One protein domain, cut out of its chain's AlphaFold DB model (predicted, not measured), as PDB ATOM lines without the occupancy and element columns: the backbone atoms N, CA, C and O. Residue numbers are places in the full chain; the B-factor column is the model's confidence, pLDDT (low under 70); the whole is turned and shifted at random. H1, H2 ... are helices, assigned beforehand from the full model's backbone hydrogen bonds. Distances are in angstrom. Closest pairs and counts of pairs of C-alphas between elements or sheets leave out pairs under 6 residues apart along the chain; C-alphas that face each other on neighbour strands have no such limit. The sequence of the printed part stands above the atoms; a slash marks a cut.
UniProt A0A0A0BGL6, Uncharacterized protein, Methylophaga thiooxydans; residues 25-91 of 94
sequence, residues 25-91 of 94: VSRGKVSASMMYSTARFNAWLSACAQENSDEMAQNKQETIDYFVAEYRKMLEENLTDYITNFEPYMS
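This is residues 25 to 91 of the 94 residues of an uncharacterized protein of Methylophaga thiooxydans (UniProt A0A0A0BGL6). Two long helices, H1 and H3, make an open V, with the short helix H2 at its narrow end and the shorter H4 turning off H3's far end. The printed part has 67 residues with four named helices, H1 to H4 in order, and no named strand: all helix. It is only just loose, close to extended, with a radius of gyration of the C-alphas of 16.3 A, and flat, spanning 52 by 28 by 14 A.

H1, residues 27 to 47, is close to but not clearly touching H2, residues 53 to 58; the closest C-alphas, of Ala 47 and Met 56, are 6.6 A apart. H1 and H3, residues 60 to 84, run opposite ways at a tilt of 37 degrees, only just steep; they are close but not clearly touching, closest at the C-alphas of Ser 46 and Thr 63, 7.3 A. H4, residues 86 to 90, is apart from H1 and H2. In the four helices every O i to N i+4 pair is within hydrogen-bond range.

H1 begins at C-alpha 27 (48.920, 1.065, 18.205) and is 30.3 A long. H3, 36.1 A, ends at C-alpha 84 (27.784, -5.182, 12.636).

The C-alphas farthest apart, of Asp 54 and Ser 91, are 52.4 A apart. The printed part has no cut, its three links are tight, and no printed residue is under 70 in pLDDT.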
ATOM      1  N   VAL A  25      56.707   2.316  18.165       97.06
ATOM      2  CA  VAL A  25      55.538   2.721  18.953       97.06
ATOM      3  C   VAL A  25      54.280   2.069  18.385       97.06
ATOM      4  O   VAL A  25      53.701   2.512  17.397       97.06
ATOM      5  N   SER A  26      53.830   1.000  19.045       97.50
ATOM      6  CA  SER A  26      52.658   0.241  18.614       97.50
ATOM      7  C   SER A  26      51.343   1.000  18.817       97.50
ATOM      8  O   SER A  26      51.214   1.840  19.711       97.50
ATOM      9  N   ARG A  27      50.313   0.594  18.059       97.06
ATOM     10  CA  ARG A  27      48.920   1.065  18.205       97.06
ATOM     11  C   ARG A  27      48.432   1.026  19.657       97.06
ATOM     12  O   ARG A  27      47.792   1.964  20.112       97.06
ATOM     13  N   GLY A  28      48.776  -0.032  20.396       97.56
ATOM     14  CA  GLY A  28      48.408  -0.172  21.807       97.56
ATOM     15  C   GLY A  28      49.060   0.880  22.711       97.56
ATOM     16  O   GLY A  28      48.396   1.425  23.587       97.56
ATOM     17  N   LYS A  29      50.336   1.225  22.473       98.19
ATOM     18  CA  LYS A  29      51.021   2.290  23.227       98.19
ATOM     19  C   LYS A  29      50.417   3.661  22.936       98.19
ATOM     20  O   LYS A  29      50.184   4.425  23.866       98.19
ATOM     21  N   VAL A  30      50.132   3.957  21.666       98.44
ATOM     22  CA  VAL A  30      49.463   5.209  21.278       98.44
ATOM     23  C   VAL A  30      48.066   5.293  21.895       98.44
ATOM     24  O   VAL A  30      47.721   6.317  22.476       98.44
ATOM     25  N   SER A  31      47.290   4.207  21.846       97.62
ATOM     26  CA  SER A  31      45.961   4.139  22.467       97.62
ATOM     27  C   SER A  31      46.017   4.419  23.974       97.62
ATOM     28  O   SER A  31      45.243   5.238  24.469       97.62
ATOM     29  N   ALA A  32      46.982   3.835  24.694       97.94
ATOM     30  CA  ALA A  32      47.180   4.118  26.116       97.94
ATOM     31  C   ALA A  32      47.516   5.600  26.379       97.94
ATOM     32  O   ALA A  32      46.955   6.210  27.291       97.94
ATOM     33  N   SER A  33      48.384   6.202  25.557       98.19
ATOM     34  CA  SER A  33      48.700   7.635  25.635       98.19
ATOM     35  C   SER A  33      47.477   8.517  25.368       98.19
ATOM     36  O   SER A  33      47.278   9.507  26.072       98.19
ATOM     37  N   MET A  34      46.635   8.150  24.396       97.88
ATOM     38  CA  MET A  34      45.391   8.859  24.087       97.88
ATOM     39  C   MET A  34      44.418   8.806  25.272       97.88
ATOM     40  O   MET A  34      43.952   9.857  25.709       97.88
ATOM     41  N   MET A  35      44.188   7.627  25.864       97.75
ATOM     42  CA  MET A  35      43.336   7.483  27.058       97.75
ATOM     43  C   MET A  35      43.852   8.321  28.234       97.75
ATOM     44  O   MET A  35      43.075   8.998  28.910       97.75
ATOM     45  N   TYR A  36      45.169   8.319  28.468       98.25
ATOM     46  CA  TYR A  36      45.768   9.132  29.524       98.25
ATOM     47  C   TYR A  36      45.628  10.638  29.251       98.25
ATOM     48  O   TYR A  36      45.357  11.409  30.172       98.25
ATOM     49  N   SER A  37      45.758  11.060  27.990       98.31
ATOM     50  CA  SER A  37      45.516  12.446  27.572       98.31
ATOM     51  C   SER A  37      44.079  12.881  27.873       98.31
ATOM     52  O   SER A  37      43.878  13.902  28.533       98.31
ATOM     53  N   THR A  38      43.086  12.066  27.493       97.75
ATOM     54  CA  THR A  38      41.667  12.315  27.793       97.75
ATOM     55  C   THR A  38      41.424  12.438  29.296       97.75
ATOM     56  O   THR A  38      40.780  13.388  29.734       97.75
ATOM     57  N   ALA A  39      41.996  11.543  30.109       98.06
ATOM     58  CA  ALA A  39      41.855  11.604  31.564       98.06
ATOM     59  C   ALA A  39      42.415  12.912  32.154       98.06
ATOM     60  O   ALA A  39      41.783  13.524  33.015       98.06
ATOM     61  N   ARG A  40      43.578  13.375  31.675       98.31
ATOM     62  CA  ARG A  40      44.187  14.639  32.128       98.31
ATOM     63  C   ARG A  40      43.374  15.858  31.710       98.31
ATOM     64  O   ARG A  40      43.218  16.776  32.511       98.31
ATOM     65  N   PHE A  41      42.873  15.862  30.478       98.00
ATOM     66  CA  PHE A  41      42.028  16.940  29.977       98.00
ATOM     67  C   PHE A  41      40.726  17.035  30.778       98.00
ATOM     68  O   PHE A  41      40.384  18.112  31.258       98.00
ATOM     69  N   ASN A  42      40.062  15.902  31.015       97.19
ATOM     70  CA  ASN A  42      38.834  15.848  31.803       97.19
ATOM     71  C   ASN A  42      39.069  16.271  33.258       97.19
ATOM     72  O   ASN A  42      38.278  17.034  33.799       97.19
ATOM     73  N   ALA A  43      40.181  15.859  33.876       97.25
ATOM     74  CA  ALA A  43      40.532  16.305  35.224       97.25
ATOM     75  C   ALA A  43      40.730  17.829  35.308       97.25
ATOM     76  O   ALA A  43      40.286  18.454  36.271       97.25
ATOM     77  N   TRP A  44      41.372  18.432  34.302       97.44
ATOM     78  CA  TRP A  44      41.509  19.888  34.204       97.44
ATOM     79  C   TRP A  44      40.154  20.579  34.001       97.44
ATOM     80  O   TRP A  44      39.858  21.536  34.711       97.44
ATOM     81  N   LEU A  45      39.312  20.063  33.099       96.12
ATOM     82  CA  LEU A  45      37.966  20.587  32.860       96.12
ATOM     83  C   LEU A  45      37.130  20.581  34.146       96.12
ATOM     84  O   LEU A  45      36.487  21.579  34.466       96.12
ATOM     85  N   SER A  46      37.174  19.484  34.903       94.81
ATOM     86  CA  SER A  46      36.488  19.390  36.191       94.81
ATOM     87  C   SER A  46      37.043  20.385  37.194       94.81
ATOM     88  O   SER A  46      36.256  21.060  37.841       94.81
ATOM     89  N   ALA A  47      38.367  20.541  37.288       95.50
ATOM     90  CA  ALA A  47      38.978  21.529  38.177       95.50
ATOM     91  C   ALA A  47      38.537  22.968  37.849       95.50
ATOM     92  O   ALA A  47      38.303  23.751  38.762       95.50
ATOM     93  N   CYS A  48      38.366  23.310  36.567       95.31
ATOM     94  CA  CYS A  48      37.852  24.620  36.146       95.31
ATOM     95  C   CYS A  48      36.398  24.886  36.566       95.31
ATOM     96  O   CYS A  48      35.972  26.038  36.535       95.31
ATOM     97  N   ALA A  49      35.642  23.850  36.933       91.44
ATOM     98  CA  ALA A  49      34.248  23.951  37.349       91.44
ATOM     99  C   ALA A  49      34.056  23.965  38.879       91.44
ATOM    100  O   ALA A  49      32.915  23.935  39.328       91.44
ATOM    101  N   GLN A  50      35.133  23.954  39.673       91.38
ATOM    102  CA  GLN A  50      35.080  23.932  41.144       91.38
ATOM    103  C   GLN A  50      35.651  25.228  41.723       91.38
ATOM    104  O   GLN A  50      36.543  25.832  41.121       91.38
ATOM    105  N   GLU A  51      35.192  25.641  42.906       91.75
ATOM    106  CA  GLU A  51      35.712  26.857  43.545       91.75
ATOM    107  C   GLU A  51      37.041  26.601  44.270       91.75
ATOM    108  O   GLU A  51      37.893  27.487  44.369       91.75
ATOM    109  N   ASN A  52      37.236  25.382  44.787       95.25
ATOM    110  CA  ASN A  52      38.403  25.012  45.583       95.25
ATOM    111  C   ASN A  52      38.677  23.492  45.572       95.25
ATOM    112  O   ASN A  52      37.928  22.689  45.014       95.25
ATOM    113  N   SER A  53      39.788  23.088  46.197       95.69
ATOM    114  CA  SER A  53      40.222  21.687  46.247       95.69
ATOM    115  C   SER A  53      39.309  20.777  47.067       95.69
ATOM    116  O   SER A  53      39.258  19.581  46.778       95.69
ATOM    117  N   ASP A  54      38.614  21.308  48.074       97.25
ATOM    118  CA  ASP A  54      37.757  20.508  48.952       97.25
ATOM    119  C   ASP A  54      36.473  20.108  48.220       97.25
ATOM    120  O   ASP A  54      36.095  18.937  48.241       97.25
ATOM    121  N   GLU A  55      35.863  21.037  47.482       94.25
ATOM    122  CA  GLU A  55      34.743  20.745  46.576       94.25
ATOM    123  C   GLU A  55      35.139  19.743  45.491       94.25
ATOM    124  O   GLU A  55      34.455  18.739  45.283       94.25
ATOM    125  N   MET A  56      36.302  19.942  44.860       94.88
ATOM    126  CA  MET A  56      36.813  18.995  43.868       94.88
ATOM    127  C   MET A  56      37.014  17.596  44.464       94.88
ATOM    128  O   MET A  56      36.749  16.595  43.797       94.88
ATOM    129  N   ALA A  57      37.477  17.504  45.714       97.25
ATOM    130  CA  ALA A  57      37.645  16.230  46.402       97.25
ATOM    131  C   ALA A  57      36.298  15.557  46.709       97.25
ATOM    132  O   ALA A  57      36.183  14.344  46.521       97.25
ATOM    133  N   GLN A  58      35.285  16.326  47.124       96.88
ATOM    134  CA  GLN A  58      33.925  15.830  47.376       96.88
ATOM    135  C   GLN A  58      33.263  15.312  46.090       96.88
ATOM    136  O   GLN A  58      32.686  14.225  46.091       96.88
ATOM    137  N   ASN A  59      33.440  16.026  44.976       94.81
ATOM    138  CA  ASN A  59      32.827  15.710  43.682       94.81
ATOM    139  C   ASN A  59      33.659  14.740  42.821       94.81
ATOM    140  O   ASN A  59      33.257  14.367  41.715       94.81
ATOM    141  N   LYS A  60      34.832  14.310  43.306       97.06
ATOM    142  CA  LYS A  60      35.777  13.478  42.547       97.06
ATOM    143  C   LYS A  60      35.144  12.188  42.029       97.06
ATOM    144  O   LYS A  60      35.363  11.836  40.873       97.06
ATOM    145  N   GLN A  61      34.414  11.462  42.878       98.06
ATOM    146  CA  GLN A  61      33.857  10.164  42.488       98.06
ATOM    147  C   GLN A  61      32.731  10.328  41.465       98.06
ATOM    148  O   GLN A  61      32.746   9.651  40.445       98.06
ATOM    149  N   GLU A  62      31.832  11.289  41.686       96.88
ATOM    150  CA  GLU A  62      30.761  11.617  40.742       96.88
ATOM    151  C   GLU A  62      31.322  12.006  39.365       96.88
ATOM    152  O   GLU A  62      30.858  11.527  38.333       96.88
ATOM    153  N   THR A  63      32.399  12.795  39.354       96.44
ATOM    154  CA  THR A  63      33.116  13.178  38.131       96.44
ATOM    155  C   THR A  63      33.675  11.958  37.390       96.44
ATOM    156  O   THR A  63      33.544  11.852  36.169       96.44
ATOM    157  N   ILE A  64      34.309  11.028  38.114       98.19
ATOM    158  CA  ILE A  64      34.847   9.790  37.534       98.19
ATOM    159  C   ILE A  64      33.716   8.955  36.931       98.19
ATOM    160  O   ILE A  64      33.830   8.516  35.785       98.19
ATOM    161  N   ASP A  65      32.631   8.763  37.677       98.31
ATOM    162  CA  ASP A  65      31.507   7.928  37.258       98.31
ATOM    163  C   ASP A  65      30.834   8.493  36.005       98.31
ATOM    164  O   ASP A  65      30.552   7.738  35.070       98.31
ATOM    165  N   TYR A  66      30.671   9.818  35.937       97.50
ATOM    166  CA  TYR A  66      30.168  10.510  34.753       97.50
ATOM    167  C   TYR A  66      31.031  10.227  33.515       97.50
ATOM    168  O   TYR A  66      30.533   9.698  32.519       97.50
ATOM    169  N   PHE A  67      32.338  10.504  33.569       97.81
ATOM    170  CA  PHE A  67      33.202  10.321  32.396       97.81
ATOM    171  C   PHE A  67      33.348   8.854  31.983       97.81
ATOM    172  O   PHE A  67      33.416   8.563  30.787       97.81
ATOM    173  N   VAL A  68      33.381   7.921  32.939       98.19
ATOM    174  CA  VAL A  68      33.421   6.481  32.637       98.19
ATOM    175  C   VAL A  68      32.122   6.028  31.975       98.19
ATOM    176  O   VAL A  68      32.175   5.234  31.035       98.19
ATOM    177  N   ALA A  69      30.966   6.519  32.430       98.38
ATOM    178  CA  ALA A  69      29.680   6.198  31.823       98.38
ATOM    179  C   ALA A  69      29.576   6.730  30.387       98.38
ATOM    180  O   ALA A  69      29.187   5.977  29.495       98.38
ATOM    181  N   GLU A  70      29.979   7.979  30.141       97.94
ATOM    182  CA  GLU A  70      29.975   8.558  28.792       97.94
ATOM    183  C   GLU A  70      30.959   7.841  27.861       97.94
ATOM    184  O   GLU A  70      30.598   7.464  26.745       97.94
ATOM    185  N   TYR A  71      32.182   7.559  28.330       97.69
ATOM    186  CA  TYR A  71      33.151   6.790  27.547       97.69
ATOM    187  C   TYR A  71      32.641   5.386  27.215       97.69
ATOM    188  O   TYR A  71      32.806   4.926  26.086       97.69
ATOM    189  N   ARG A  72      31.986   4.716  28.172       98.31
ATOM    190  CA  ARG A  72      31.384   3.398  27.949       98.31
ATOM    191  C   ARG A  72      30.343   3.446  26.833       98.31
ATOM    192  O   ARG A  72      30.437   2.627  25.930       98.31
ATOM    193  N   LYS A  73      29.418   4.412  26.857       98.12
ATOM    194  CA  LYS A  73      28.390   4.566  25.811       98.12
ATOM    195  C   LYS A  73      29.016   4.734  24.425       98.12
ATOM    196  O   LYS A  73      28.679   3.990  23.510       98.12
ATOM    197  N   MET A  74      29.972   5.658  24.294       97.25
ATOM    198  CA  MET A  74      30.660   5.908  23.020       97.25
ATOM    199  C   MET A  74      31.424   4.670  22.533       97.25
ATOM    200  O   MET A  74      31.407   4.348  21.345       97.25
ATOM    201  N   LEU A  75      32.097   3.958  23.442       97.81
ATOM    202  CA  LEU A  75      32.832   2.745  23.100       97.81
ATOM    203  C   LEU A  75      31.891   1.612  22.671       97.81
ATOM    204  O   LEU A  75      32.187   0.925  21.699       97.81
ATOM    205  N   GLU A  76      30.771   1.423  23.367       98.38
ATOM    206  CA  GLU A  76      29.751   0.425  23.025       98.38
ATOM    207  C   GLU A  76      29.147   0.684  21.643       98.38
ATOM    208  O   GLU A  76      29.029  -0.252  20.854       98.38
ATOM    209  N   GLU A  77      28.831   1.939  21.320       97.81
ATOM    210  CA  GLU A  77      28.330   2.331  19.999       97.81
ATOM    211  C   GLU A  77      29.340   1.997  18.892       97.81
ATOM    212  O   GLU A  77      29.013   1.282  17.945       97.81
ATOM    213  N   ASN A  78      30.598   2.419  19.060       97.00
ATOM    214  CA  ASN A  78      31.653   2.153  18.080       97.00
ATOM    215  C   ASN A  78      31.932   0.649  17.933       97.00
ATOM    216  O   ASN A  78      32.077   0.148  16.821       97.00
ATOM    217  N   LEU A  79      31.987  -0.103  19.035       97.94
ATOM    218  CA  LEU A  79      32.175  -1.555  18.974       97.94
ATOM    219  C   LEU A  79      30.994  -2.248  18.296       97.94
ATOM    220  O   LEU A  79      31.209  -3.172  17.516       97.94
ATOM    221  N   THR A  80      29.766  -1.800  18.557       98.31
ATOM    222  CA  THR A  80      28.564  -2.333  17.906       98.31
ATOM    223  C   THR A  80      28.607  -2.102  16.397       98.31
ATOM    224  O   THR A  80      28.276  -3.018  15.639       98.31
ATOM    225  N   ASP A  81      29.078  -0.934  15.948       97.88
ATOM    226  CA  ASP A  81      29.279  -0.653  14.523       97.88
ATOM    227  C   ASP A  81      30.316  -1.600  13.900       97.88
ATOM    228  O   ASP A  81      30.021  -2.275  12.913       97.88
ATOM    229  N   TYR A  82      31.489  -1.761  14.526       97.62
ATOM    230  CA  TYR A  82      32.511  -2.708  14.053       97.62
ATOM    231  C   TYR A  82      32.038  -4.166  14.068       97.62
ATOM    232  O   TYR A  82      32.424  -4.926  13.186       97.62
ATOM    233  N   ILE A  83      31.225  -4.578  15.044       97.31
ATOM    234  CA  ILE A  83      30.644  -5.930  15.097       97.31
ATOM    235  C   ILE A  83      29.661  -6.127  13.941       97.31
ATOM    236  O   ILE A  83      29.692  -7.159  13.272       97.31
ATOM    237  N   THR A  84      28.809  -5.133  13.689       97.75
ATOM    238  CA  THR A  84      27.784  -5.182  12.636       97.75
ATOM    239  C   THR A  84      28.411  -5.163  11.241       97.75
ATOM    240  O   THR A  84      27.963  -5.879  10.347       97.75
ATOM    241  N   ASN A  85      29.481  -4.388  11.067       96.69
ATOM    242  CA  ASN A  85      30.130  -4.118   9.786       96.69
ATOM    243  C   ASN A  85      31.536  -4.734   9.688       96.69
ATOM    244  O   ASN A  85      32.380  -4.257   8.926       96.69
ATOM    245  N   PHE A  86      31.800  -5.813  10.433       95.62
ATOM    246  CA  PHE A  86      33.147  -6.378  10.559       95.62
ATOM    247  C   PHE A  86      33.767  -6.746   9.206       95.62
ATOM    248  O   PHE A  86      34.845  -6.266   8.858       95.62
ATOM    249  N   GLU A  87      33.064  -7.565   8.421       94.56
ATOM    250  CA  GLU A  87      33.533  -8.038   7.116       94.56
ATOM    251  C   GLU A  87      33.853  -6.890   6.139       94.56
ATOM    252  O   GLU A  87      34.978  -6.854   5.633       94.56
ATOM    253  N   PRO A  88      32.950  -5.922   5.867       93.94
ATOM    254  CA  PRO A  88      33.256  -4.832   4.941       93.94
ATOM    255  C   PRO A  88      34.350  -3.876   5.437       93.94
ATOM    256  O   PRO A  88      35.075  -3.328   4.608       93.94
ATOM    257  N   TYR A  89      34.501  -3.668   6.749       93.94
ATOM    258  CA  TYR A  89      35.543  -2.785   7.294       93.94
ATOM    259  C   TYR A  89      36.927  -3.430   7.320       93.94
ATOM    260  O   TYR A  89      37.930  -2.757   7.074       93.94
ATOM    261  N   MET A  90      36.988  -4.723   7.642       93.88
ATOM    262  CA  MET A  90      38.247  -5.434   7.864       93.88
ATOM    263  C   MET A  90      38.737  -6.190   6.627       93.88
ATOM    264  O   MET A  90      39.885  -6.640   6.600       93.88
ATOM    265  N   SER A  91      37.909  -6.303   5.586       88.94
ATOM    266  CA  SER A  91      38.341  -6.833   4.296       88.94
ATOM    267  C   SER A  91      39.361  -5.895   3.638       88.94
ATOM    268  O   SER A  91      39.121  -4.687   3.549       88.94
TER     269      SER A  91